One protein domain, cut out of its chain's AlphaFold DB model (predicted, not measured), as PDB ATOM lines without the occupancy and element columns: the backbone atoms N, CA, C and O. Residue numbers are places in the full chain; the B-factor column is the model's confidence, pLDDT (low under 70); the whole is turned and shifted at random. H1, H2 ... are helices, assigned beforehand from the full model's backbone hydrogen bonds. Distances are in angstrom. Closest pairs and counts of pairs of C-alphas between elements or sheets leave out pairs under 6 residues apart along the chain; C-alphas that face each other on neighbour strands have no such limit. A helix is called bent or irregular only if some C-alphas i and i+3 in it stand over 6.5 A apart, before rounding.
ATOM      1  N   ASP A 327     -33.838 -34.265 -35.775       53.94
ATOM      2  CA  ASP A 327     -34.720 -34.573 -34.648       53.94
ATOM      3  C   ASP A 327     -34.297 -33.817 -33.376       53.94
ATOM      4  O   ASP A 327     -35.114 -33.126 -32.761       53.94
ATOM      5  N   LYS A 328     -33.000 -33.843 -33.034       59.56
ATOM      6  CA  LYS A 328     -32.438 -33.070 -31.919       59.56
ATOM      7  C   LYS A 328     -32.596 -31.569 -32.159       59.56
ATOM      8  O   LYS A 328     -33.036 -30.863 -31.255       59.56
ATOM      9  N   GLN A 329     -32.337 -31.069 -33.371       56.50
ATOM     10  CA  GLN A 329     -32.589 -29.659 -33.707       56.50
ATOM     11  C   GLN A 329     -34.074 -29.285 -33.561       56.50
ATOM     12  O   GLN A 329     -34.388 -28.247 -32.978       56.50
ATOM     13  N   ALA A 330     -34.996 -30.135 -34.025       57.91
ATOM     14  CA  ALA A 330     -36.431 -29.924 -33.859       57.91
ATOM     15  C   ALA A 330     -36.844 -29.907 -32.376       57.91
ATOM     16  O   ALA A 330     -37.663 -29.072 -31.986       57.91
ATOM     17  N   LYS A 331     -36.235 -30.753 -31.530       63.91
ATOM     18  CA  LYS A 331     -36.433 -30.744 -30.070       63.91
ATOM     19  C   LYS A 331     -35.924 -29.446 -29.425       63.91
ATOM     20  O   LYS A 331     -36.707 -28.790 -28.738       63.91
ATOM     21  N   VAL A 332     -34.691 -29.011 -29.725       59.94
ATOM     22  CA  VAL A 332     -34.140 -27.711 -29.268       59.94
ATOM     23  C   VAL A 332     -35.084 -26.564 -29.642       59.94
ATOM     24  O   VAL A 332     -35.456 -25.755 -28.792       59.94
ATOM     25  N   ILE A 333     -35.503 -26.498 -30.911       59.97
ATOM     26  CA  ILE A 333     -36.387 -25.439 -31.412       59.97
ATOM     27  C   ILE A 333     -37.740 -25.484 -30.698       59.97
ATOM     28  O   ILE A 333     -38.230 -24.434 -30.277       59.97
ATOM     29  N   LYS A 334     -38.331 -26.672 -30.519       64.81
ATOM     30  CA  LYS A 334     -39.610 -26.854 -29.825       64.81
ATOM     31  C   LYS A 334     -39.534 -26.328 -28.394       64.81
ATOM     32  O   LYS A 334     -40.342 -25.475 -28.041       64.81
ATOM     33  N   GLU A 335     -38.554 -26.759 -27.603       63.62
ATOM     34  CA  GLU A 335     -38.401 -26.354 -26.198       63.62
ATOM     35  C   GLU A 335     -38.081 -24.860 -26.039       63.62
ATOM     36  O   GLU A 335     -38.749 -24.160 -25.275       63.62
ATOM     37  N   LEU A 336     -37.130 -24.320 -26.810       63.91
ATOM     38  CA  LEU A 336     -36.789 -22.892 -26.752       63.91
ATOM     39  C   LEU A 336     -37.943 -21.991 -27.229       63.91
ATOM     40  O   LEU A 336     -38.105 -20.877 -26.721       63.91
ATOM     41  N   THR A 337     -38.774 -22.469 -28.163       59.56
ATOM     42  CA  THR A 337     -40.000 -21.774 -28.591       59.56
ATOM     43  C   THR A 337     -41.090 -21.856 -27.523       59.56
ATOM     44  O   THR A 337     -41.750 -20.854 -27.246       59.56
ATOM     45  N   TYR A 338     -41.221 -23.000 -26.844       59.16
ATOM     46  CA  TYR A 338     -42.147 -23.203 -25.722       59.16
ATOM     47  C   TYR A 338     -41.879 -22.254 -24.533       59.16
ATOM     48  O   TYR A 338     -42.756 -22.007 -23.703       59.16
ATOM     49  N   HIS A 339     -40.678 -21.672 -24.492       62.88
ATOM     50  CA  HIS A 339     -40.212 -20.685 -23.522       62.88
ATOM     51  C   HIS A 339     -40.245 -19.216 -24.011       62.88
ATOM     52  O   HIS A 339     -39.650 -18.345 -23.357       62.88
ATOM     53  N   GLN A 340     -40.904 -18.899 -25.134       58.56
ATOM     54  CA  GLN A 340     -41.036 -17.521 -25.639       58.56
ATOM     55  C   GLN A 340     -41.787 -16.575 -24.678       58.56
ATOM     56  O   GLN A 340     -42.602 -16.976 -23.852       58.56
ATOM     57  N   GLY A 341     -41.508 -15.271 -24.794       62.00
ATOM     58  CA  GLY A 341     -42.216 -14.208 -24.065       62.00
ATOM     59  C   GLY A 341     -41.747 -13.934 -22.628       62.00
ATOM     60  O   GLY A 341     -42.172 -12.941 -22.043       62.00
ATOM     61  N   GLY A 342     -40.860 -14.761 -22.067       70.81
ATOM     62  CA  GLY A 342     -40.263 -14.529 -20.748       70.81
ATOM     63  C   GLY A 342     -41.230 -14.707 -19.567       70.81
ATOM     64  O   GLY A 342     -42.415 -15.011 -19.721       70.81
ATOM     65  N   ILE A 343     -40.708 -14.543 -18.347       79.75
ATOM     66  CA  ILE A 343     -41.393 -14.994 -17.125       79.75
ATOM     67  C   ILE A 343     -42.745 -14.306 -16.864       79.75
ATOM     68  O   ILE A 343     -43.631 -14.924 -16.274       79.75
ATOM     69  N   ASP A 344     -42.947 -13.065 -17.316       79.94
ATOM     70  CA  ASP A 344     -44.201 -12.334 -17.100       79.94
ATOM     71  C   ASP A 344     -45.328 -12.717 -18.066       79.94
ATOM     72  O   ASP A 344     -46.486 -12.757 -17.641       79.94
ATOM     73  N   ASN A 345     -45.026 -13.138 -19.298       82.19
ATOM     74  CA  ASN A 345     -46.045 -13.737 -20.166       82.19
ATOM     75  C   ASN A 345     -46.475 -15.114 -19.640       82.19
ATOM     76  O   ASN A 345     -47.675 -15.381 -19.551       82.19
ATOM     77  N   LEU A 346     -45.526 -15.932 -19.160       84.50
ATOM     78  CA  LEU A 346     -45.836 -17.195 -18.479       84.50
ATOM     79  C   LEU A 346     -46.719 -16.961 -17.236       84.50
ATOM     80  O   LEU A 346     -47.679 -17.697 -17.006       84.50
ATOM     81  N   ARG A 347     -46.455 -15.904 -16.446       87.12
ATOM     82  CA  ARG A 347     -47.309 -15.505 -15.307       87.12
ATOM     83  C   ARG A 347     -48.710 -15.067 -15.752       87.12
ATOM     84  O   ARG A 347     -49.671 -15.481 -15.104       87.12
ATOM     85  N   LYS A 348     -48.843 -14.270 -16.821       88.38
ATOM     86  CA  LYS A 348     -50.142 -13.823 -17.367       88.38
ATOM     87  C   LYS A 348     -50.982 -15.016 -17.848       88.38
ATOM     88  O   LYS A 348     -52.087 -15.208 -17.342       88.38
ATOM     89  N   ARG A 349     -50.438 -15.882 -18.714       89.31
ATOM     90  CA  ARG A 349     -51.140 -17.082 -19.216       89.31
ATOM     91  C   ARG A 349     -51.487 -18.071 -18.095       89.31
ATOM     92  O   ARG A 349     -52.606 -18.570 -18.025       89.31
ATOM     93  N   LYS A 350     -50.592 -18.261 -17.117       92.38
ATOM     94  CA  LYS A 350     -50.887 -19.047 -15.906       92.38
ATOM     95  C   LYS A 350     -52.073 -18.492 -15.108       92.38
ATOM     96  O   LYS A 350     -52.828 -19.285 -14.550       92.38
ATOM     97  N   GLN A 351     -52.249 -17.172 -15.005       91.31
ATOM     98  CA  GLN A 351     -53.412 -16.586 -14.315       91.31
ATOM     99  C   GLN A 351     -54.719 -16.840 -15.078       91.31
ATOM    100  O   GLN A 351     -55.729 -17.149 -14.446       91.31
ATOM    101  N   GLU A 352     -54.684 -16.771 -16.410       92.56
ATOM    102  CA  GLU A 352     -55.813 -17.096 -17.288       92.56
ATOM    103  C   GLU A 352     -56.258 -18.559 -17.122       92.56
ATOM    104  O   GLU A 352     -57.400 -18.812 -16.742       92.56
ATOM    105  N   LEU A 353     -55.346 -19.525 -17.255       93.19
ATOM    106  CA  LEU A 353     -55.677 -20.949 -17.085       93.19
ATOM    107  C   LEU A 353     -56.150 -21.294 -15.666       93.19
ATOM    108  O   LEU A 353     -57.077 -22.081 -15.488       93.19
ATOM    109  N   ASN A 354     -55.581 -20.657 -14.630       93.25
ATOM    110  CA  ASN A 354     -56.096 -20.796 -13.260       93.25
ATOM    111  C   ASN A 354     -57.562 -20.350 -13.149       93.25
ATOM    112  O   ASN A 354     -58.306 -20.927 -12.353       93.25
ATOM    113  N   LYS A 355     -57.981 -19.334 -13.912       93.38
ATOM    114  CA  LYS A 355     -59.373 -18.881 -13.969       93.38
ATOM    115  C   LYS A 355     -60.239 -19.907 -14.709       93.38
ATOM    116  O   LYS A 355     -61.255 -20.311 -14.149       93.38
ATOM    117  N   ASN A 356     -59.820 -20.370 -15.888       92.31
ATOM    118  CA  ASN A 356     -60.560 -21.353 -16.690       92.31
ATOM    119  C   ASN A 356     -60.821 -22.649 -15.903       92.31
ATOM    120  O   ASN A 356     -61.976 -23.020 -15.695       92.31
ATOM    121  N   VAL A 357     -59.768 -23.266 -15.352       92.81
ATOM    122  CA  VAL A 357     -59.868 -24.482 -14.521       92.81
ATOM    123  C   VAL A 357     -60.735 -24.242 -13.275       92.81
ATOM    124  O   VAL A 357     -61.509 -25.111 -12.884       92.81
ATOM    125  N   THR A 358     -60.685 -23.045 -12.674       92.69
ATOM    126  CA  THR A 358     -61.569 -22.674 -11.548       92.69
ATOM    127  C   THR A 358     -63.042 -22.560 -11.957       92.69
ATOM    128  O   THR A 358     -63.919 -22.857 -11.147       92.69
ATOM    129  N   GLU A 359     -63.344 -22.096 -13.171       92.44
ATOM    130  CA  GLU A 359     -64.719 -21.967 -13.672       92.44
ATOM    131  C   GLU A 359     -65.284 -23.318 -14.129       92.44
ATOM    132  O   GLU A 359     -66.421 -23.629 -13.778       92.44
ATOM    133  N   ALA A 360     -64.480 -24.156 -14.789       88.88
ATOM    134  CA  ALA A 360     -64.834 -25.531 -15.140       88.88
ATOM    135  C   ALA A 360     -65.072 -26.409 -13.895       88.88
ATOM    136  O   ALA A 360     -66.119 -27.042 -13.769       88.88
ATOM    137  N   TYR A 361     -64.165 -26.373 -12.908       88.25
ATOM    138  CA  TYR A 361     -64.314 -27.131 -11.656       88.25
ATOM    139  C   TYR A 361     -65.623 -26.803 -10.917       88.25
ATOM    140  O   TYR A 361     -66.280 -27.693 -10.389       88.25
ATOM    141  N   LYS A 362     -66.048 -25.532 -10.919       87.00
ATOM    142  CA  LYS A 362     -67.314 -25.093 -10.295       87.00
ATOM    143  C   LYS A 362     -68.575 -25.566 -11.020       87.00
ATOM    144  O   LYS A 362     -69.640 -25.540 -10.412       87.00
ATOM    145  N   LYS A 363     -68.471 -25.938 -12.297       86.00
ATOM    146  CA  LYS A 363     -69.576 -26.477 -13.105       86.00
ATOM    147  C   LYS A 363     -69.648 -28.007 -13.074       86.00
ATOM    148  O   LYS A 363     -70.700 -28.559 -13.365       86.00
ATOM    149  N   GLY A 364     -68.548 -28.671 -12.708       81.31
ATOM    150  CA  GLY A 364     -68.368 -30.123 -12.829       81.31
ATOM    151  C   GLY A 364     -67.577 -30.545 -14.075       81.31
ATOM    152  O   GLY A 364     -67.201 -31.709 -14.192       81.31
ATOM    153  N   ASP A 365     -67.228 -29.602 -14.956       86.00
ATOM    154  CA  ASP A 365     -66.604 -29.839 -16.269       86.00
ATOM    155  C   ASP A 365     -65.134 -30.318 -16.197       86.00
ATOM    156  O   ASP A 365     -64.467 -30.436 -17.223       86.00
ATOM    157  N   ILE A 366     -64.598 -30.600 -15.003       86.56
ATOM    158  CA  ILE A 366     -63.178 -30.923 -14.753       86.56
ATOM    159  C   ILE A 366     -62.664 -32.150 -15.532       86.56
ATOM    160  O   ILE A 366     -61.472 -32.236 -15.811       86.56
ATOM    161  N   TYR A 367     -63.559 -33.061 -15.926       85.38
ATOM    162  CA  TYR A 367     -63.240 -34.271 -16.698       85.38
ATOM    163  C   TYR A 367     -63.285 -34.071 -18.230       85.38
ATOM    164  O   TYR A 367     -62.962 -34.999 -18.969       85.38
ATOM    165  N   THR A 368     -63.676 -32.887 -18.722       84.81
ATOM    166  CA  THR A 368     -63.704 -32.569 -20.167       84.81
ATOM    167  C   THR A 368     -62.297 -32.423 -20.744       84.81
ATOM    168  O   THR A 368     -61.409 -31.905 -20.065       84.81
ATOM    169  N   ASP A 369     -62.086 -32.791 -22.013       83.62
ATOM    170  CA  ASP A 369     -60.755 -32.684 -22.633       83.62
ATOM    171  C   ASP A 369     -60.223 -31.254 -22.694       83.62
ATOM    172  O   ASP A 369     -59.041 -31.051 -22.437       83.62
ATOM    173  N   GLN A 370     -61.077 -30.251 -22.924       86.94
ATOM    174  CA  GLN A 370     -60.649 -28.851 -22.848       86.94
ATOM    175  C   GLN A 370     -60.115 -28.508 -21.451       86.94
ATOM    176  O   GLN A 370     -59.079 -27.863 -21.334       86.94
ATOM    177  N   THR A 371     -60.764 -28.975 -20.377       88.88
ATOM    178  CA  THR A 371     -60.283 -28.693 -19.016       88.88
ATOM    179  C   THR A 371     -59.050 -29.527 -18.660       88.88
ATOM    180  O   THR A 371     -58.150 -29.020 -17.990       88.88
ATOM    181  N   LYS A 372     -58.943 -30.768 -19.158       89.44
ATOM    182  CA  LYS A 372     -57.716 -31.578 -19.067       89.44
ATOM    183  C   LYS A 372     -56.557 -30.919 -19.830       89.44
ATOM    184  O   LYS A 372     -55.437 -30.911 -19.330       89.44
ATOM    185  N   ALA A 373     -56.804 -30.316 -20.995       86.94
ATOM    186  CA  ALA A 373     -55.817 -29.574 -21.781       86.94
ATOM    187  C   ALA A 373     -55.380 -28.272 -21.087       86.94
ATOM    188  O   ALA A 373     -54.183 -28.081 -20.876       86.94
ATOM    189  N   ASP A 374     -56.325 -27.439 -20.634       90.88
ATOM    190  CA  ASP A 374     -56.048 -26.246 -19.820       90.88
ATOM    191  C   ASP A 374     -55.254 -26.601 -18.546       90.88
ATOM    192  O   ASP A 374     -54.369 -25.850 -18.130       90.88
ATOM    193  N   LEU A 375     -55.532 -27.758 -17.929       91.62
ATOM    194  CA  LEU A 375     -54.799 -28.249 -16.762       91.62
ATOM    195  C   LEU A 375     -53.394 -28.764 -17.123       91.62
ATOM    196  O   LEU A 375     -52.456 -28.462 -16.385       91.62
ATOM    197  N   ARG A 376     -53.213 -29.473 -18.248       89.75
ATOM    198  CA  ARG A 376     -51.889 -29.872 -18.775       89.75
ATOM    199  C   ARG A 376     -51.022 -28.639 -19.053       89.75
ATOM    200  O   ARG A 376     -49.912 -28.561 -18.535       89.75
ATOM    201  N   GLU A 377     -51.544 -27.644 -19.773       90.44
ATOM    202  CA  GLU A 377     -50.836 -26.382 -20.037       90.44
ATOM    203  C   GLU A 377     -50.555 -25.616 -18.725       90.44
ATOM    204  O   GLU A 377     -49.468 -25.074 -18.532       90.44
ATOM    205  N   LEU A 378     -51.477 -25.633 -17.754       92.25
ATOM    206  CA  LEU A 378     -51.260 -25.023 -16.440       92.25
ATOM    207  C   LEU A 378     -50.169 -25.726 -15.609       92.25
ATOM    208  O   LEU A 378     -49.430 -25.043 -14.891       92.25
ATOM    209  N   LEU A 379     -50.060 -27.056 -15.664       90.50
ATOM    210  CA  LEU A 379     -48.949 -27.787 -15.044       90.50
ATOM    211  C   LEU A 379     -47.627 -27.445 -15.728       90.50
ATOM    212  O   LEU A 379     -46.666 -27.101 -15.044       90.50
ATOM    213  N   GLU A 380     -47.602 -27.431 -17.056       87.69
ATOM    214  CA  GLU A 380     -46.390 -27.145 -17.816       87.69
ATOM    215  C   GLU A 380     -45.910 -25.701 -17.579       87.69
ATOM    216  O   GLU A 380     -44.752 -25.478 -17.237       87.69
ATOM    217  N   LEU A 381     -46.800 -24.702 -17.594       88.88
ATOM    218  CA  LEU A 381     -46.458 -23.322 -17.219       88.88
ATOM    219  C   LEU A 381     -46.041 -23.181 -15.746       88.88
ATOM    220  O   LEU A 381     -45.279 -22.273 -15.402       88.88
ATOM    221  N   ARG A 382     -46.525 -24.044 -14.839       88.19
ATOM    222  CA  ARG A 382     -45.985 -24.110 -13.471       88.19
ATOM    223  C   ARG A 382     -44.556 -24.643 -13.488       88.19
ATOM    224  O   ARG A 382     -43.711 -24.003 -12.867       88.19
ATOM    225  N   TYR A 383     -44.304 -25.737 -14.203       87.69
ATOM    226  CA  TYR A 383     -42.987 -26.345 -14.360       87.69
ATOM    227  C   TYR A 383     -41.982 -25.358 -14.967       87.69
ATOM    228  O   TYR A 383     -40.987 -25.064 -14.312       87.69
ATOM    229  N   GLN A 384     -42.294 -24.713 -16.100       85.06
ATOM    230  CA  GLN A 384     -41.445 -23.676 -16.708       85.06
ATOM    231  C   GLN A 384     -41.067 -22.549 -15.730       85.06
ATOM    232  O   GLN A 384     -39.917 -22.113 -15.680       85.06
ATOM    233  N   ILE A 385     -42.040 -22.036 -14.963       87.56
ATOM    234  CA  ILE A 385     -41.811 -20.932 -14.015       87.56
ATOM    235  C   ILE A 385     -40.952 -21.389 -12.831       87.56
ATOM    236  O   ILE A 385     -40.181 -20.582 -12.310       87.56
ATOM    237  N   THR A 386     -41.072 -22.645 -12.400       87.69
ATOM    238  CA  THR A 386     -40.167 -23.237 -11.407       87.69
ATOM    239  C   THR A 386     -38.771 -23.416 -12.002       87.69
ATOM    240  O   THR A 386     -37.809 -22.942 -11.411       87.69
ATOM    241  N   LEU A 387     -38.655 -23.990 -13.200       87.94
ATOM    242  CA  LEU A 387     -37.386 -24.281 -13.868       87.94
ATOM    243  C   LEU A 387     -36.557 -23.017 -14.124       87.94
ATOM    244  O   LEU A 387     -35.410 -22.957 -13.688       87.94
ATOM    245  N   ARG A 388     -37.156 -21.957 -14.692       88.25
ATOM    246  CA  ARG A 388     -36.494 -20.641 -14.822       88.25
ATOM    247  C   ARG A 388     -35.994 -20.104 -13.479       88.25
ATOM    248  O   ARG A 388     -34.880 -19.602 -13.403       88.25
ATOM    249  N   LYS A 389     -36.808 -20.201 -12.421       88.00
ATOM    250  CA  LYS A 389     -36.468 -19.670 -11.090       88.00
ATOM    251  C   LYS A 389     -35.345 -20.437 -10.403       88.00
ATOM    252  O   LYS A 389     -34.475 -19.806  -9.820       88.00
ATOM    253  N   GLU A 390     -35.395 -21.763 -10.430       89.00
ATOM    254  CA  GLU A 390     -34.394 -22.605  -9.775       89.00
ATOM    255  C   GLU A 390     -33.061 -22.522 -10.530       89.00
ATOM    256  O   GLU A 390     -32.041 -22.277  -9.896       89.00
ATOM    257  N   LEU A 391     -33.056 -22.560 -11.873       89.38
ATOM    258  CA  LEU A 391     -31.840 -22.288 -12.653       89.38
ATOM    259  C   LEU A 391     -31.291 -20.876 -12.385       89.38
ATOM    260  O   LEU A 391     -30.094 -20.725 -12.162       89.38
ATOM    261  N   GLN A 392     -32.145 -19.848 -12.312       88.94
ATOM    262  CA  GLN A 392     -31.708 -18.492 -11.960       88.94
ATOM    263  C   GLN A 392     -31.164 -18.388 -10.524       88.94
ATOM    264  O   GLN A 392     -30.246 -17.609 -10.277       88.94
ATOM    265  N   LEU A 393     -31.679 -19.179  -9.580       87.81
ATOM    266  CA  LEU A 393     -31.184 -19.239  -8.201       87.81
ATOM    267  C   LEU A 393     -29.857 -20.007  -8.097       87.81
ATOM    268  O   LEU A 393     -28.986 -19.615  -7.317       87.81
ATOM    269  N   ILE A 394     -29.678 -21.063  -8.893       87.25
ATOM    270  CA  ILE A 394     -28.425 -21.818  -9.019       87.25
ATOM    271  C   ILE A 394     -27.344 -20.924  -9.643       87.25
ATOM    272  O   ILE A 394     -26.356 -20.622  -8.977       87.25
ATOM    273  N   PHE A 395     -27.559 -20.460 -10.876       87.44
ATOM    274  CA  PHE A 395     -26.542 -19.835 -11.732       87.44
ATOM    275  C   PHE A 395     -26.449 -18.305 -11.619       87.44
ATOM    276  O   PHE A 395     -25.454 -17.713 -12.027       87.44
ATOM    277  N   GLY A 396     -27.467 -17.638 -11.069       86.25
ATOM    278  CA  GLY A 396     -27.512 -16.178 -10.919       86.25
ATOM    279  C   GLY A 396     -28.075 -15.406 -12.123       86.25
ATOM    280  O   GLY A 396     -28.213 -14.185 -12.033       86.25
ATOM    281  N   PHE A 397     -28.431 -16.078 -13.224       86.50
ATOM    282  CA  PHE A 397     -29.003 -15.486 -14.446       86.50
ATOM    283  C   PHE A 397     -30.044 -16.419 -15.093       86.50
ATOM    284  O   PHE A 397     -30.126 -17.596 -14.751       86.50
ATOM    285  N   ASP A 398     -30.865 -15.911 -16.018       87.00
ATOM    286  CA  ASP A 398     -31.854 -16.741 -16.721       87.00
ATOM    287  C   ASP A 398     -31.175 -17.579 -17.822       87.00
ATOM    288  O   ASP A 398     -30.974 -17.132 -18.953       87.00
ATOM    289  N   VAL A 399     -30.807 -18.809 -17.455       88.25
ATOM    290  CA  VAL A 399     -30.122 -19.787 -18.316       88.25
ATOM    291  C   VAL A 399     -30.913 -20.093 -19.596       88.25
ATOM    292  O   VAL A 399     -30.322 -20.241 -20.664       88.25
ATOM    293  N   ILE A 400     -32.250 -20.125 -19.535       86.19
ATOM    294  CA  ILE A 400     -33.084 -20.380 -20.721       86.19
ATOM    295  C   ILE A 400     -33.057 -19.174 -21.666       86.19
ATOM    296  O   ILE A 400     -33.041 -19.332 -22.885       86.19
ATOM    297  N   ASP A 401     -33.051 -17.952 -21.124       83.88
ATOM    298  CA  ASP A 401     -32.918 -16.740 -21.935       83.88
ATOM    299  C   ASP A 401     -31.554 -16.670 -22.641       83.88
ATOM    300  O   ASP A 401     -31.513 -16.330 -23.824       83.88
ATOM    301  N   PHE A 402     -30.476 -17.083 -21.959       86.19
ATOM    302  CA  PHE A 402     -29.140 -17.258 -22.544       86.19
ATOM    303  C   PHE A 402     -29.157 -18.241 -23.724       86.19
ATOM    304  O   PHE A 402     -28.873 -17.822 -24.848       86.19
ATOM    305  N   TYR A 403     -29.565 -19.502 -23.521       84.12
ATOM    306  CA  TYR A 403     -29.600 -20.489 -24.613       84.12
ATOM    307  C   TYR A 403     -30.511 -20.036 -25.765       84.12
ATOM    308  O   TYR A 403     -30.106 -20.100 -26.924       84.12
ATOM    309  N   ARG A 404     -31.694 -19.465 -25.478       80.31
ATOM    310  CA  ARG A 404     -32.594 -18.941 -26.522       80.31
ATOM    311  C   ARG A 404     -31.942 -17.823 -27.341       80.31
ATOM    312  O   ARG A 404     -32.030 -17.851 -28.567       80.31
ATOM    313  N   LYS A 405     -31.303 -16.837 -26.698       78.19
ATOM    314  CA  LYS A 405     -30.562 -15.764 -27.392       78.19
ATOM    315  C   LYS A 405     -29.431 -16.348 -28.244       78.19
ATOM    316  O   LYS A 405     -29.294 -15.972 -29.406       78.19
ATOM    317  N   ALA A 406     -28.666 -17.283 -27.686       76.12
ATOM    318  CA  ALA A 406     -27.495 -17.860 -28.326       76.12
ATOM    319  C   ALA A 406     -27.861 -18.676 -29.582       76.12
ATOM    320  O   ALA A 406     -27.295 -18.432 -30.648       76.12
ATOM    321  N   THR A 407     -28.877 -19.546 -29.503       71.81
ATOM    322  CA  THR A 407     -29.396 -20.311 -30.653       71.81
ATOM    323  C   THR A 407     -30.013 -19.414 -31.731       71.81
ATOM    324  O   THR A 407     -29.813 -19.663 -32.918       71.81
ATOM    325  N   VAL A 408     -30.733 -18.349 -31.350       67.69
ATOM    326  CA  VAL A 408     -31.295 -17.378 -32.315       67.69
ATOM    327  C   VAL A 408     -30.195 -16.635 -33.075       67.69
ATOM    328  O   VAL A 408     -30.385 -16.280 -34.236       67.69
ATOM    329  N   GLN A 409     -29.050 -16.389 -32.437       64.31
ATOM    330  CA  GLN A 409     -27.974 -15.602 -33.029       64.31
ATOM    331  C   GLN A 409     -26.981 -16.450 -33.829       64.31
ATOM    332  O   GLN A 409     -26.483 -15.950 -34.838       64.31
ATOM    333  N   ARG A 410     -26.696 -17.707 -33.436       57.88
ATOM    334  CA  ARG A 410     -25.795 -18.607 -34.186       57.88
ATOM    335  C   ARG A 410     -26.172 -20.081 -34.137       57.88
ATOM    336  O   ARG A 410     -26.494 -20.644 -33.098       57.88
ATOM    337  N   LYS A 411     -25.962 -20.732 -35.283       53.81
ATOM    338  CA  LYS A 411     -26.217 -22.157 -35.549       53.81
ATOM    339  C   LYS A 411     -25.180 -23.126 -34.933       53.81
ATOM    340  O   LYS A 411     -25.004 -24.205 -35.485       53.81
ATOM    341  N   GLN A 412     -24.441 -22.735 -33.885       53.88
ATOM    342  CA  GLN A 412     -23.258 -23.486 -33.408       53.88
ATOM    343  C   GLN A 412     -23.091 -23.634 -31.882       53.88
ATOM    344  O   GLN A 412     -22.152 -24.304 -31.461       53.88
ATOM    345  N   LEU A 413     -23.969 -23.088 -31.025       59.09
ATOM    346  CA  LEU A 413     -23.975 -23.560 -29.628       59.09
ATOM    347  C   LEU A 413     -24.551 -24.974 -29.563       59.09
ATOM    348  O   LEU A 413     -25.526 -25.279 -30.257       59.09
ATOM    349  N   ASN A 414     -23.977 -25.816 -28.699       62.34
ATOM    350  CA  ASN A 414     -24.402 -27.200 -28.594       62.34
ATOM    351  C   ASN A 414     -25.742 -27.316 -27.851       62.34
ATOM    352  O   ASN A 414     -25.793 -27.473 -26.633       62.34
ATOM    353  N   GLY A 415     -26.847 -27.261 -28.599       68.88
ATOM    354  CA  GLY A 415     -28.197 -27.443 -28.058       68.88
ATOM    355  C   GLY A 415     -28.423 -28.808 -27.392       68.88
ATOM    356  O   GLY A 415     -29.376 -28.960 -26.632       68.88
ATOM    357  N   GLU A 416     -27.530 -29.775 -27.611       75.19
ATOM    358  CA  GLU A 416     -27.488 -31.040 -26.875       75.19
ATOM    359  C   GLU A 416     -27.174 -30.842 -25.383       75.19
ATOM    360  O   GLU A 416     -27.798 -31.495 -24.556       75.19
ATOM    361  N   ASN A 417     -26.314 -29.884 -25.006       80.81
ATOM    362  CA  ASN A 417     -26.043 -29.565 -23.594       80.81
ATOM    363  C   ASN A 417     -27.309 -29.044 -22.893       80.81
ATOM    364  O   ASN A 417     -27.630 -29.453 -21.775       80.81
ATOM    365  N   TYR A 418     -28.076 -28.198 -23.589       83.50
ATOM    366  CA  TYR A 418     -29.378 -27.725 -23.123       83.50
ATOM    367  C   TYR A 418     -30.398 -28.872 -23.010       83.50
ATOM    368  O   TYR A 418     -31.010 -29.017 -21.954       83.50
ATOM    369  N   ILE A 419     -30.540 -29.723 -24.038       80.69
ATOM    370  CA  ILE A 419     -31.430 -30.900 -23.989       80.69
ATOM    371  C   ILE A 419     -31.051 -31.819 -22.822       80.69
ATOM    372  O   ILE A 419     -31.916 -32.166 -22.026       80.69
ATOM    373  N   ASN A 420     -29.772 -32.170 -22.673       82.62
ATOM    374  CA  ASN A 420     -29.294 -33.072 -21.625       82.62
ATOM    375  C   ASN A 420     -29.581 -32.517 -20.220       82.62
ATOM    376  O   ASN A 420     -29.943 -33.277 -19.321       82.62
ATOM    377  N   MET A 421     -29.460 -31.199 -20.023       87.31
ATOM    378  CA  MET A 421     -29.864 -30.535 -18.781       87.31
ATOM    379  C   MET A 421     -31.385 -30.613 -18.571       87.31
ATOM    380  O   MET A 421     -31.831 -30.962 -17.479       87.31
ATOM    381  N   MET A 422     -32.190 -30.312 -19.594       85.50
ATOM    382  CA  MET A 422     -33.655 -30.340 -19.497       85.50
ATOM    383  C   MET A 422     -34.181 -31.759 -19.233       85.50
ATOM    384  O   MET A 422     -34.996 -31.937 -18.331       85.50
ATOM    385  N   GLU A 423     -33.667 -32.776 -19.928       83.94
ATOM    386  CA  GLU A 423     -34.007 -34.188 -19.711       83.94
ATOM    387  C   GLU A 423     -33.650 -34.660 -18.297       83.94
ATOM    388  O   GLU A 423     -34.459 -35.332 -17.654       83.94
ATOM    389  N   GLN A 424     -32.480 -34.276 -17.770       83.44
ATOM    390  CA  GLN A 424     -32.123 -34.567 -16.379       83.44
ATOM    391  C   GLN A 424     -33.120 -33.940 -15.398       83.44
ATOM    392  O   GLN A 424     -33.567 -34.623 -14.475       83.44
ATOM    393  N   ILE A 425     -33.529 -32.683 -15.606       84.88
ATOM    394  CA  ILE A 425     -34.548 -32.045 -14.758       84.88
ATOM    395  C   ILE A 425     -35.893 -32.775 -14.888       84.88
ATOM    396  O   ILE A 425     -36.520 -33.052 -13.865       84.88
ATOM    397  N   GLU A 426     -36.328 -33.145 -16.097       84.50
ATOM    398  CA  GLU A 426     -37.600 -33.850 -16.323       84.50
ATOM    399  C   GLU A 426     -37.657 -35.228 -15.652       84.50
ATOM    400  O   GLU A 426     -38.707 -35.593 -15.108       84.50
ATOM    401  N   LYS A 427     -36.533 -35.956 -15.616       83.38
ATOM    402  CA  LYS A 427     -36.397 -37.200 -14.843       83.38
ATOM    403  C   LYS A 427     -36.394 -36.925 -13.335       83.38
ATOM    404  O   LYS A 427     -37.140 -37.571 -12.603       83.38
ATOM    405  N   ILE A 428     -35.643 -35.921 -12.864       83.75
ATOM    406  CA  ILE A 428     -35.571 -35.550 -11.436       83.75
ATOM    407  C   ILE A 428     -36.939 -35.128 -10.869       83.75
ATOM    408  O   ILE A 428     -37.261 -35.505  -9.742       83.75
ATOM    409  N   VAL A 429     -37.764 -34.384 -11.621       82.75
ATOM    410  CA  VAL A 429     -39.103 -33.951 -11.158       82.75
ATOM    411  C   VAL A 429     -40.225 -34.963 -11.435       82.75
ATOM    412  O   VAL A 429     -41.397 -34.658 -11.186       82.75
ATOM    413  N   GLY A 430     -39.908 -36.142 -11.981       75.56
ATOM    414  CA  GLY A 430     -40.886 -37.185 -12.306       75.56
ATOM    415  C   GLY A 430     -41.874 -36.817 -13.422       75.56
ATOM    416  O   GLY A 430     -43.005 -37.306 -13.419       75.56
ATOM    417  N   LYS A 431     -41.484 -35.940 -14.360       72.69
ATOM    418  CA  LYS A 431     -42.291 -35.612 -15.554       72.69
ATOM    419  C   LYS A 431     -42.227 -36.739 -16.593       72.69
ATOM    420  O   LYS A 431     -43.231 -37.032 -17.235       72.69
ATOM    421  N   VAL A 432     -41.073 -37.401 -16.703       65.00
ATOM    422  CA  VAL A 432     -40.857 -38.616 -17.506       65.00
ATOM    423  C   VAL A 432     -40.535 -39.779 -16.565       65.00
ATOM    424  O   VAL A 432     -39.801 -39.599 -15.595       65.00
ATOM    425  N   GLN A 433     -41.088 -40.968 -16.829       51.19
ATOM    426  CA  GLN A 433     -40.752 -42.191 -16.095       51.19
ATOM    427  C   GLN A 433     -39.863 -43.107 -16.931       51.19
ATOM    428  O   GLN A 433     -40.350 -43.742 -17.864       51.19
ATOM    429  N   ASP A 434     -38.614 -43.265 -16.503       41.56
ATOM    430  CA  ASP A 434     -37.850 -44.485 -16.752       41.56
ATOM    431  C   ASP A 434     -38.002 -45.413 -15.540       41.56
ATOM    432  O   ASP A 434     -37.906 -44.970 -14.394       41.56
ATOM    433  N   ASN A 435     -38.194 -46.715 -15.771       38.31
ATOM    434  CA  ASN A 435     -38.167 -47.713 -14.689       38.31
ATOM    435  C   ASN A 435     -36.740 -47.968 -14.162       38.31
ATOM    436  O   ASN A 435     -36.563 -48.588 -13.116       38.31
ATOM    437  N   THR A 446     -25.471 -30.969  -1.518       58.59
ATOM    438  CA  THR A 446     -26.153 -30.116  -2.498       58.59
ATOM    439  C   THR A 446     -25.139 -29.172  -3.139       58.59
ATOM    440  O   THR A 446     -24.612 -28.291  -2.457       58.59
ATOM    441  N   PHE A 447     -24.845 -29.341  -4.428       67.88
ATOM    442  CA  PHE A 447     -23.913 -28.449  -5.108       67.88
ATOM    443  C   PHE A 447     -24.541 -27.057  -5.239       67.88
ATOM    444  O   PHE A 447     -25.640 -26.877  -5.774       67.88
ATOM    445  N   VAL A 448     -23.839 -26.063  -4.703       73.38
ATOM    446  CA  VAL A 448     -24.243 -24.661  -4.715       73.38
ATOM    447  C   VAL A 448     -23.018 -23.848  -5.099       73.38
ATOM    448  O   VAL A 448     -22.081 -23.748  -4.312       73.38
ATOM    449  N   LEU A 449     -23.056 -23.250  -6.291       79.00
ATOM    450  CA  LEU A 449     -22.062 -22.268  -6.727       79.00
ATOM    451  C   LEU A 449     -21.899 -21.191  -5.647       79.00
ATOM    452  O   LEU A 449     -22.891 -20.653  -5.138       79.00
ATOM    453  N   SER A 450     -20.656 -20.869  -5.305       81.56
ATOM    454  CA  SER A 450     -20.324 -19.815  -4.353       81.56
ATOM    455  C   SER A 450     -20.819 -18.445  -4.830       81.56
ATOM    456  O   SER A 450     -21.135 -18.226  -6.004       81.56
ATOM    457  N   LYS A 451     -20.874 -17.475  -3.908       82.31
ATOM    458  CA  LYS A 451     -21.257 -16.093  -4.240       82.31
ATOM    459  C   LYS A 451     -20.342 -15.500  -5.323       82.31
ATOM    460  O   LYS A 451     -20.831 -14.812  -6.212       82.31
ATOM    461  N   GLU A 452     -19.051 -15.822  -5.271       82.25
ATOM    462  CA  GLU A 452     -18.043 -15.381  -6.236       82.25
ATOM    463  C   GLU A 452     -18.246 -16.013  -7.619       82.25
ATOM    464  O   GLU A 452     -18.302 -15.293  -8.614       82.25
ATOM    465  N   GLU A 453     -18.475 -17.329  -7.700       80.38
ATOM    466  CA  GLU A 453     -18.789 -18.006  -8.967       80.38
ATOM    467  C   GLU A 453     -20.057 -17.443  -9.622       80.38
ATOM    468  O   GLU A 453     -20.055 -17.174 -10.825       80.38
ATOM    469  N   LYS A 454     -21.120 -17.179  -8.847       82.50
ATOM    470  CA  LYS A 454     -22.347 -16.550  -9.375       82.50
ATOM    471  C   LYS A 454     -22.103 -15.127  -9.876       82.50
ATOM    472  O   LYS A 454     -22.625 -14.761 -10.927       82.50
ATOM    473  N   THR A 455     -21.296 -14.329  -9.177       82.12
ATOM    474  CA  THR A 455     -20.900 -12.994  -9.657       82.12
ATOM    475  C   THR A 455     -20.051 -13.084 -10.930       82.12
ATOM    476  O   THR A 455     -20.271 -12.308 -11.858       82.12
ATOM    477  N   ASN A 456     -19.161 -14.072 -11.045       83.25
ATOM    478  CA  ASN A 456     -18.382 -14.315 -12.260       83.25
ATOM    479  C   ASN A 456     -19.274 -14.727 -13.448       83.25
ATOM    480  O   ASN A 456     -19.141 -14.149 -14.527       83.25
ATOM    481  N   PHE A 457     -20.247 -15.623 -13.248       82.25
ATOM    482  CA  PHE A 457     -21.281 -15.934 -14.247       82.25
ATOM    483  C   PHE A 457     -22.073 -14.689 -14.677       82.25
ATOM    484  O   PHE A 457     -22.241 -14.442 -15.871       82.25
ATOM    485  N   GLN A 458     -22.534 -13.876 -13.722       83.62
ATOM    486  CA  GLN A 458     -23.278 -12.644 -14.007       83.62
ATOM    487  C   GLN A 458     -22.444 -11.623 -14.794       83.62
ATOM    488  O   GLN A 458     -22.972 -10.973 -15.695       83.62
ATOM    489  N   ASN A 459     -21.149 -11.497 -14.497       85.12
ATOM    490  CA  ASN A 459     -20.243 -10.601 -15.215       85.12
ATOM    491  C   ASN A 459     -19.974 -11.086 -16.650       85.12
ATOM    492  O   ASN A 459     -20.024 -10.276 -17.578       85.12
ATOM    493  N   LEU A 460     -19.774 -12.395 -16.852       84.75
ATOM    494  CA  LEU A 460     -19.648 -12.997 -18.186       84.75
ATOM    495  C   LEU A 460     -20.922 -12.791 -19.018       84.75
ATOM    496  O   LEU A 460     -20.838 -12.346 -20.162       84.75
ATOM    497  N   ILE A 461     -22.101 -13.020 -18.431       85.25
ATOM    498  CA  ILE A 461     -23.403 -12.800 -19.082       85.25
ATOM    499  C   ILE A 461     -23.630 -11.324 -19.431       85.25
ATOM    500  O   ILE A 461     -24.017 -11.032 -20.561       85.25
ATOM    501  N   LYS A 462     -23.337 -10.380 -18.522       84.25
ATOM    502  CA  LYS A 462     -23.410  -8.934 -18.814       84.25
ATOM    503  C   LYS A 462     -22.479  -8.544 -19.965       84.25
ATOM    504  O   LYS A 462     -22.890  -7.827 -20.876       84.25
ATOM    505  N   GLY A 463     -21.236  -9.031 -19.946       81.50
ATOM    506  CA  GLY A 463     -20.268  -8.815 -21.022       81.50
ATOM    507  C   GLY A 463     -20.731  -9.404 -22.358       81.50
ATOM    508  O   GLY A 463     -20.558  -8.775 -23.400       81.50
ATOM    509  N   TRP A 464     -21.367 -10.575 -22.332       82.56
ATOM    510  CA  TRP A 464     -21.928 -11.227 -23.510       82.56
ATOM    511  C   TRP A 464     -23.124 -10.464 -24.090       82.56
ATOM    512  O   TRP A 464     -23.049 -10.057 -25.247       82.56
ATOM    513  N   ASP A 465     -24.162 -10.180 -23.291       79.62
ATOM    514  CA  ASP A 465     -25.332  -9.388 -23.714       79.62
ATOM    515  C   ASP A 465     -24.906  -8.018 -24.284       79.62
ATOM    516  O   ASP A 465     -25.446  -7.569 -25.295       79.62
ATOM    517  N   THR A 466     -23.864  -7.397 -23.713       78.75
ATOM    518  CA  THR A 466     -23.260  -6.161 -24.240       78.75
ATOM    519  C   THR A 466     -22.660  -6.362 -25.639       78.75
ATOM    520  O   THR A 466     -23.061  -5.676 -26.581       78.75
ATOM    521  N   LYS A 467     -21.730  -7.317 -25.821       75.56
ATOM    522  CA  LYS A 467     -21.110  -7.604 -27.138       75.56
ATOM    523  C   LYS A 467     -22.165  -7.947 -28.201       75.56
ATOM    524  O   LYS A 467     -22.062  -7.510 -29.347       75.56
ATOM    525  N   VAL A 468     -23.185  -8.704 -27.793       72.12
ATOM    526  CA  VAL A 468     -24.360  -9.090 -28.584       72.12
ATOM    527  C   VAL A 468     -25.147  -7.868 -29.063       72.12
ATOM    528  O   VAL A 468     -25.443  -7.765 -30.253       72.12
ATOM    529  N   THR A 469     -25.461  -6.917 -28.176       70.81
ATOM    530  CA  THR A 469     -26.188  -5.688 -28.542       70.81
ATOM    531  C   THR A 469     -25.378  -4.773 -29.466       70.81
ATOM    532  O   THR A 469     -25.957  -4.138 -30.345       70.81
ATOM    533  N   PHE A 470     -24.051  -4.727 -29.321       68.75
ATOM    534  CA  PHE A 470     -23.177  -3.828 -30.090       68.75
ATOM    535  C   PHE A 470     -22.559  -4.437 -31.364       68.75
ATOM    536  O   PHE A 470     -21.633  -3.849 -31.919       68.75
ATOM    537  N   MET A 471     -23.057  -5.587 -31.847       58.59
ATOM    538  CA  MET A 471     -22.616  -6.242 -33.100       58.59
ATOM    539  C   MET A 471     -21.084  -6.336 -33.260       58.59
ATOM    540  O   MET A 471     -20.533  -6.134 -34.345       58.59
ATOM    541  N   THR A 472     -20.366  -6.628 -32.172       58.16
ATOM    542  CA  THR A 472     -18.906  -6.796 -32.232       58.16
ATOM    543  C   THR A 472     -18.543  -8.059 -33.033       58.16
ATOM    544  O   THR A 472     -19.377  -8.953 -33.180       58.16
ATOM    545  N   ARG A 473     -17.312  -8.129 -33.575       57.25
ATOM    546  CA  ARG A 473     -16.846  -9.225 -34.456       57.25
ATOM    547  C   ARG A 473     -17.282 -10.605 -33.964       57.25
ATOM    548  O   ARG A 473     -17.133 -10.906 -32.781       57.25
ATOM    549  N   GLY A 474     -17.722 -11.424 -34.922       59.44
ATOM    550  CA  GLY A 474     -18.207 -12.791 -34.759       59.44
ATOM    551  C   GLY A 474     -17.617 -13.533 -33.558       59.44
ATOM    552  O   GLY A 474     -18.226 -13.612 -32.490       59.44
ATOM    553  N   ASP A 475     -16.441 -14.087 -33.769       61.66
ATOM    554  CA  ASP A 475     -15.699 -15.043 -32.939       61.66
ATOM    555  C   ASP A 475     -15.741 -14.721 -31.428       61.66
ATOM    556  O   ASP A 475     -16.159 -15.552 -30.623       61.66
ATOM    557  N   MET A 476     -15.474 -13.467 -31.037       62.28
ATOM    558  CA  MET A 476     -15.416 -13.034 -29.626       62.28
ATOM    559  C   MET A 476     -16.732 -13.149 -28.836       62.28
ATOM    560  O   MET A 476     -16.708 -13.147 -27.598       62.28
ATOM    561  N   ILE A 477     -17.882 -13.203 -29.514       69.44
ATOM    562  CA  ILE A 477     -19.190 -13.478 -28.889       69.44
ATOM    563  C   ILE A 477     -19.369 -14.986 -28.669       69.44
ATOM    564  O   ILE A 477     -20.020 -15.390 -27.707       69.44
ATOM    565  N   GLU A 478     -18.775 -15.814 -29.532       72.19
ATOM    566  CA  GLU A 478     -18.907 -17.269 -29.490       72.19
ATOM    567  C   GLU A 478     -18.062 -17.881 -28.388       72.19
ATOM    568  O   GLU A 478     -18.588 -18.653 -27.597       72.19
ATOM    569  N   ASP A 479     -16.797 -17.479 -28.261       76.69
ATOM    570  CA  ASP A 479     -15.919 -18.006 -27.210       76.69
ATOM    571  C   ASP A 479     -16.446 -17.668 -25.810       76.69
ATOM    572  O   ASP A 479     -16.442 -18.516 -24.923       76.69
ATOM    573  N   THR A 480     -17.030 -16.475 -25.643       79.00
ATOM    574  CA  THR A 480     -17.717 -16.094 -24.393       79.00
ATOM    575  C   THR A 480     -18.929 -16.998 -24.127       79.00
ATOM    576  O   THR A 480     -19.179 -17.384 -22.990       79.00
ATOM    577  N   ALA A 481     -19.689 -17.358 -25.168       80.44
ATOM    578  CA  ALA A 481     -20.854 -18.230 -25.036       80.44
ATOM    579  C   ALA A 481     -20.459 -19.693 -24.757       80.44
ATOM    580  O   ALA A 481     -21.087 -20.337 -23.921       80.44
ATOM    581  N   ARG A 482     -19.394 -20.195 -25.398       82.50
ATOM    582  CA  ARG A 482     -18.794 -21.517 -25.145       82.50
ATOM    583  C   ARG A 482     -18.242 -21.617 -23.719       82.50
ATOM    584  O   ARG A 482     -18.415 -22.647 -23.077       82.50
ATOM    585  N   GLU A 483     -17.620 -20.555 -23.201       84.69
ATOM    586  CA  GLU A 483     -17.135 -20.503 -21.814       84.69
ATOM    587  C   GLU A 483     -18.289 -20.597 -20.802       84.69
ATOM    588  O   GLU A 483     -18.201 -21.345 -19.828       84.69
ATOM    589  N   ILE A 484     -19.387 -19.871 -21.047       85.94
ATOM    590  CA  ILE A 484     -20.596 -19.923 -20.214       85.94
ATOM    591  C   ILE A 484     -21.241 -21.317 -20.280       85.94
ATOM    592  O   ILE A 484     -21.541 -21.886 -19.233       85.94
ATOM    593  N   ASP A 485     -21.408 -21.887 -21.478       86.56
ATOM    594  CA  ASP A 485     -21.973 -23.228 -21.691       86.56
ATOM    595  C   ASP A 485     -21.149 -24.317 -20.983       86.56
ATOM    596  O   ASP A 485     -21.695 -25.099 -20.206       86.56
ATOM    597  N   LYS A 486     -19.818 -24.301 -21.135       86.50
ATOM    598  CA  LYS A 486     -18.907 -25.229 -20.444       86.50
ATOM    599  C   LYS A 486     -19.065 -25.166 -18.922       86.50
ATOM    600  O   LYS A 486     -19.162 -26.206 -18.281       86.50
ATOM    601  N   LYS A 487     -19.157 -23.962 -18.349       86.06
ATOM    602  CA  LYS A 487     -19.356 -23.772 -16.903       86.06
ATOM    603  C   LYS A 487     -20.757 -24.191 -16.433       86.06
ATOM    604  O   LYS A 487     -20.906 -24.607 -15.284       86.06
ATOM    605  N   ILE A 488     -21.783 -24.109 -17.288       88.44
ATOM    606  CA  ILE A 488     -23.113 -24.676 -17.000       88.44
ATOM    607  C   ILE A 488     -23.021 -26.206 -16.929       88.44
ATOM    608  O   ILE A 488     -23.489 -26.784 -15.948       88.44
ATOM    609  N   VAL A 489     -22.382 -26.848 -17.914       87.56
ATOM    610  CA  VAL A 489     -22.191 -28.310 -17.948       87.56
ATOM    611  C   VAL A 489     -21.405 -28.793 -16.727       87.56
ATOM    612  O   VAL A 489     -21.896 -29.654 -16.004       87.56
ATOM    613  N   GLU A 490     -20.262 -28.175 -16.414       87.06
ATOM    614  CA  GLU A 490     -19.450 -28.515 -15.232       87.06
ATOM    615  C   GLU A 490     -20.258 -28.430 -13.923       87.06
ATOM    616  O   GLU A 490     -20.138 -29.293 -13.052       87.06
ATOM    617  N   ALA A 491     -21.123 -27.423 -13.769       86.38
ATOM    618  CA  ALA A 491     -21.995 -27.309 -12.601       86.38
ATOM    619  C   ALA A 491     -23.094 -28.391 -12.574       86.38
ATOM    620  O   ALA A 491     -23.404 -28.926 -11.507       86.38
ATOM    621  N   VAL A 492     -23.683 -28.726 -13.728       87.25
ATOM    622  CA  VAL A 492     -24.684 -29.801 -13.861       87.25
ATOM    623  C   VAL A 492     -24.075 -31.157 -13.496       87.25
ATOM    624  O   VAL A 492     -24.645 -31.856 -12.660       87.25
ATOM    625  N   GLU A 493     -22.894 -31.486 -14.027       84.19
ATOM    626  CA  GLU A 493     -22.148 -32.717 -13.726       84.19
ATOM    627  C   GLU A 493     -21.765 -32.831 -12.243       84.19
ATOM    628  O   GLU A 493     -21.818 -33.917 -11.663       84.19
ATOM    629  N   ASN A 494     -21.449 -31.706 -11.589       83.94
ATOM    630  CA  ASN A 494     -21.211 -31.655 -10.143       83.94
ATOM    631  C   ASN A 494     -22.499 -31.700  -9.291       83.94
ATOM    632  O   ASN A 494     -22.418 -31.654  -8.063       83.94
ATOM    633  N   GLY A 495     -23.682 -31.829  -9.903       83.38
ATOM    634  CA  GLY A 495     -24.950 -32.045  -9.204       83.38
ATOM    635  C   GLY A 495     -25.762 -30.780  -8.913       83.38
ATOM    636  O   GLY A 495     -26.626 -30.810  -8.039       83.38
ATOM    637  N   ALA A 496     -25.550 -29.667  -9.625       85.56
ATOM    638  CA  ALA A 496     -26.333 -28.435  -9.431       85.56
ATOM    639  C   ALA A 496     -27.860 -28.645  -9.547       85.56
ATOM    640  O   ALA A 496     -28.644 -27.939  -8.905       85.56
ATOM    641  N   LEU A 497     -28.287 -29.633 -10.342       87.69
ATOM    642  CA  LEU A 497     -29.694 -29.967 -10.566       87.69
ATOM    643  C   LEU A 497     -30.369 -30.667  -9.373       87.69
ATOM    644  O   LEU A 497     -31.595 -30.763  -9.355       87.69
ATOM    645  N   ASP A 498     -29.634 -31.085  -8.335       83.19
ATOM    646  CA  ASP A 498     -30.216 -31.727  -7.144       83.19
ATOM    647  C   ASP A 498     -31.266 -30.860  -6.438       83.19
ATOM    648  O   ASP A 498     -32.187 -31.375  -5.801       83.19
ATOM    649  N   GLN A 499     -31.199 -29.538  -6.614       81.94
ATOM    650  CA  GLN A 499     -32.209 -28.612  -6.104       81.94
ATOM    651  C   GLN A 499     -33.609 -28.837  -6.703       81.94
ATOM    652  O   GLN A 499     -34.584 -28.358  -6.123       81.94
ATOM    653  N   PHE A 500     -33.736 -29.574  -7.811       84.56
ATOM    654  CA  PHE A 500     -35.022 -29.973  -8.382       84.56
ATOM    655  C   PHE A 500     -35.676 -31.164  -7.670       84.56
ATOM    656  O   PHE A 500     -36.895 -31.284  -7.751       84.56
ATOM    657  N   LYS A 501     -34.940 -31.968  -6.884       83.81
ATOM    658  CA  LYS A 501     -35.482 -33.132  -6.139       83.81
ATOM    659  C   LYS A 501     -36.592 -32.767  -5.134       83.81
ATOM    660  O   LYS A 501     -37.337 -33.632  -4.689       83.81
ATOM    661  N   LYS A 502     -36.725 -31.479  -4.781       83.06
ATOM    662  CA  LYS A 502     -37.798 -30.922  -3.927       83.06
ATOM    663  C   LYS A 502     -39.112 -30.625  -4.673       83.06
ATOM    664  O   LYS A 502     -40.079 -30.197  -4.044       83.06
ATOM    665  N   HIS A 503     -39.142 -30.791  -5.997       84.31
ATOM    666  CA  HIS A 503     -40.279 -30.486  -6.867       84.31
ATOM    667  C   HIS A 503     -40.741 -31.738  -7.610       84.31
ATOM    668  O   HIS A 503     -39.930 -32.476  -8.151       84.31
ATOM    669  N   HIS A 504     -42.056 -31.934  -7.700       86.12
ATOM    670  CA  HIS A 504     -42.664 -33.015  -8.474       86.12
ATOM    671  C   HIS A 504     -43.681 -32.430  -9.458       86.12
ATOM    672  O   HIS A 504     -44.524 -31.623  -9.056       86.12
ATOM    673  N   TYR A 505     -43.618 -32.818 -10.733       85.00
ATOM    674  CA  TYR A 505     -44.385 -32.185 -11.817       85.00
ATOM    675  C   TYR A 505     -45.902 -32.157 -11.548       85.00
ATOM    676  O   TYR A 505     -46.548 -31.108 -11.646       85.00
ATOM    677  N   TYR A 506     -46.459 -33.295 -11.126       86.12
ATOM    678  CA  TYR A 506     -47.887 -33.440 -10.831       86.12
ATOM    679  C   TYR A 506     -48.296 -32.937  -9.437       86.12
ATOM    680  O   TYR A 506     -49.491 -32.897  -9.148       86.12
ATOM    681  N   ASP A 507     -47.361 -32.536  -8.561       85.44
ATOM    682  CA  ASP A 507     -47.759 -31.956  -7.274       85.44
ATOM    683  C   ASP A 507     -48.358 -30.559  -7.482       85.44
ATOM    684  O   ASP A 507     -47.740 -29.666  -8.068       85.44
ATOM    685  N   VAL A 508     -49.570 -30.346  -6.969       88.25
ATOM    686  CA  VAL A 508     -50.270 -29.056  -6.992       88.25
ATOM    687  C   VAL A 508     -50.388 -28.407  -5.607       88.25
ATOM    688  O   VAL A 508     -50.941 -27.310  -5.518       88.25
ATOM    689  N   SER A 509     -49.828 -29.008  -4.547       84.69
ATOM    690  CA  SER A 509     -49.892 -28.534  -3.153       84.69
ATOM    691  C   SER A 509     -49.449 -27.073  -2.984       84.69
ATOM    692  O   SER A 509     -50.152 -26.264  -2.368       84.69
ATOM    693  N   GLN A 510     -48.338 -26.702  -3.630       83.62
ATOM    694  CA  GLN A 510     -47.773 -25.350  -3.625       83.62
ATOM    695  C   GLN A 510     -48.675 -24.314  -4.339       83.62
ATOM    696  O   GLN A 510     -48.486 -23.102  -4.198       83.62
ATOM    697  N   SER A 511     -49.671 -24.751  -5.121       86.38
ATOM    698  CA  SER A 511     -50.603 -23.866  -5.821       86.38
ATOM    699  C   SER A 511     -51.768 -23.464  -4.918       86.38
ATOM    700  O   SER A 511     -52.761 -24.177  -4.788       86.38
ATOM    701  N   LYS A 512     -51.707 -22.246  -4.359       88.50
ATOM    702  CA  LYS A 512     -52.785 -21.659  -3.536       88.50
ATOM    703  C   LYS A 512     -54.166 -21.645  -4.219       88.50
ATOM    704  O   LYS A 512     -55.166 -21.554  -3.513       88.50
ATOM    705  N   THR A 513     -54.240 -21.715  -5.551       88.56
ATOM    706  CA  THR A 513     -55.508 -21.827  -6.294       88.56
ATOM    707  C   THR A 513     -55.998 -23.271  -6.343       88.56
ATOM    708  O   THR A 513     -57.106 -23.546  -5.895       88.56
ATOM    709  N   LEU A 514     -55.173 -24.209  -6.820       89.38
ATOM    710  CA  LEU A 514     -55.573 -25.613  -6.992       89.38
ATOM    711  C   LEU A 514     -55.829 -26.290  -5.631       89.38
ATOM    712  O   LEU A 514     -56.805 -27.021  -5.479       89.38
ATOM    713  N   THR A 515     -55.060 -25.930  -4.599       89.75
ATOM    714  CA  THR A 515     -55.303 -26.332  -3.202       89.75
ATOM    715  C   THR A 515     -56.615 -25.768  -2.636       89.75
ATOM    716  O   THR A 515     -57.276 -26.431  -1.844       89.75
ATOM    717  N   LYS A 516     -57.072 -24.582  -3.075       89.25
ATOM    718  CA  LYS A 516     -58.406 -24.056  -2.711       89.25
ATOM    719  C   LYS A 516     -59.559 -24.777  -3.413       89.25
ATOM    720  O   LYS A 516     -60.667 -24.756  -2.890       89.25
ATOM    721  N   LEU A 517     -59.307 -25.397  -4.566       86.62
ATOM    722  CA  LEU A 517     -60.264 -26.289  -5.231       86.62
ATOM    723  C   LEU A 517     -60.256 -27.699  -4.611       86.62
ATOM    724  O   LEU A 517     -61.193 -28.457  -4.819       86.62
ATOM    725  N   GLY A 518     -59.230 -28.050  -3.825       86.25
ATOM    726  CA  GLY A 518     -59.032 -29.395  -3.272       86.25
ATOM    727  C   GLY A 518     -58.311 -30.361  -4.219       86.25
ATOM    728  O   GLY A 518     -58.081 -31.511  -3.852       86.25
TER     729      GLY A 518
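This is residues 327 to 435 and 446 to 518 of the 1057 residues of an uncharacterized protein of Enterococcus villorum (UniProt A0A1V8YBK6). Picture a long helical arm and a cluster of helices: H2 and H3 make the arm, a hairpin at one end of the longest axis, and H3 runs from its far tip back to the cluster of H4, H5, H6, H7 and H8 at the other end. There H4, H6 and H7 form a loose bundle, helices side by side, H1 packs on H4 and H5, and the link after H8 leads back to little H9 on the arm. The printed part has 182 residues with nine named helices, H1 to H9 in chain order, and no named strand; the class is all helix. It is compact, with a radius of gyration of the C-alphas of 18.3 A, yet elongated, spanning 59 by 35 by 31 A.

Find C-alpha 327 at (-34.720, -34.573, -34.648), where H1, residues 327 to 338, begins. H2, residues 342 to 363, runs 32.6 A to C-alpha 363 at (-69.576, -26.477, -13.105). H3, residues 369 to 395, is the longest, 38.1 A. Next come H4, residues 399 to 409, and H5, residues 415 to 428. Beyond the cut, look for H6, residues 451 to 469, 26.9 A, and H7, residues 474 to 493, 29.2 A. H8, residues 496 to 502, is only just irregular: C-alphas 496 and 499 are 6.8 A apart. H9, residues 514 to 517, ends at (-60.264, -26.289, -5.231).

Start at the hub, H5, which touches H1, H4, H7 and H8; its closest C-alphas to H8 are those of Ile 428 and Lys 501, 5.8 A. H4 and H5 are a hairpin and only just touch, with 3 pairs of C-alphas within 8 A, the closest Tyr 403 and Tyr 418 at 7.4 A. H6 and H7, another hairpin, touch at Lys 467 and Ile 477, closest C-alphas 6.4 A, at a shallow tilt of 29 degrees. H3 touches H4, about perpendicular at 84 degrees, with closest C-alphas Leu 391 and Val 399, 6.4 A. In the hairpin of H2 and H3 the closest C-alphas are those of Leu 353 and Asp 374, 6.0 A. H9 only just touches H2, with 3 pairs within 8 A, the closest Thr 358 and Leu 517 at 7.4 A. In H1 to H6 every O i to N i+4 pair is within hydrogen-bond range, in H7 14 of 16, in H8 0 of 3, with 2 of 4 O i to N i+3 pairs; H9 is too short for an O i to N i+4 pair.

The C-alphas farthest apart, of Gly 364 and Arg 473, are 59.7 A apart. Residues 436 to 445 are not printed, and C-alphas 435 and 446 are 24.5 A apart across this cut. Of the links printed whole, H8 to H9 is long. Mean pLDDT of the printed part is 79.8; look for values under 70 at residues 327 to 341, 408 to 415, 432 to 435, 446 to 447 and 470 to 477.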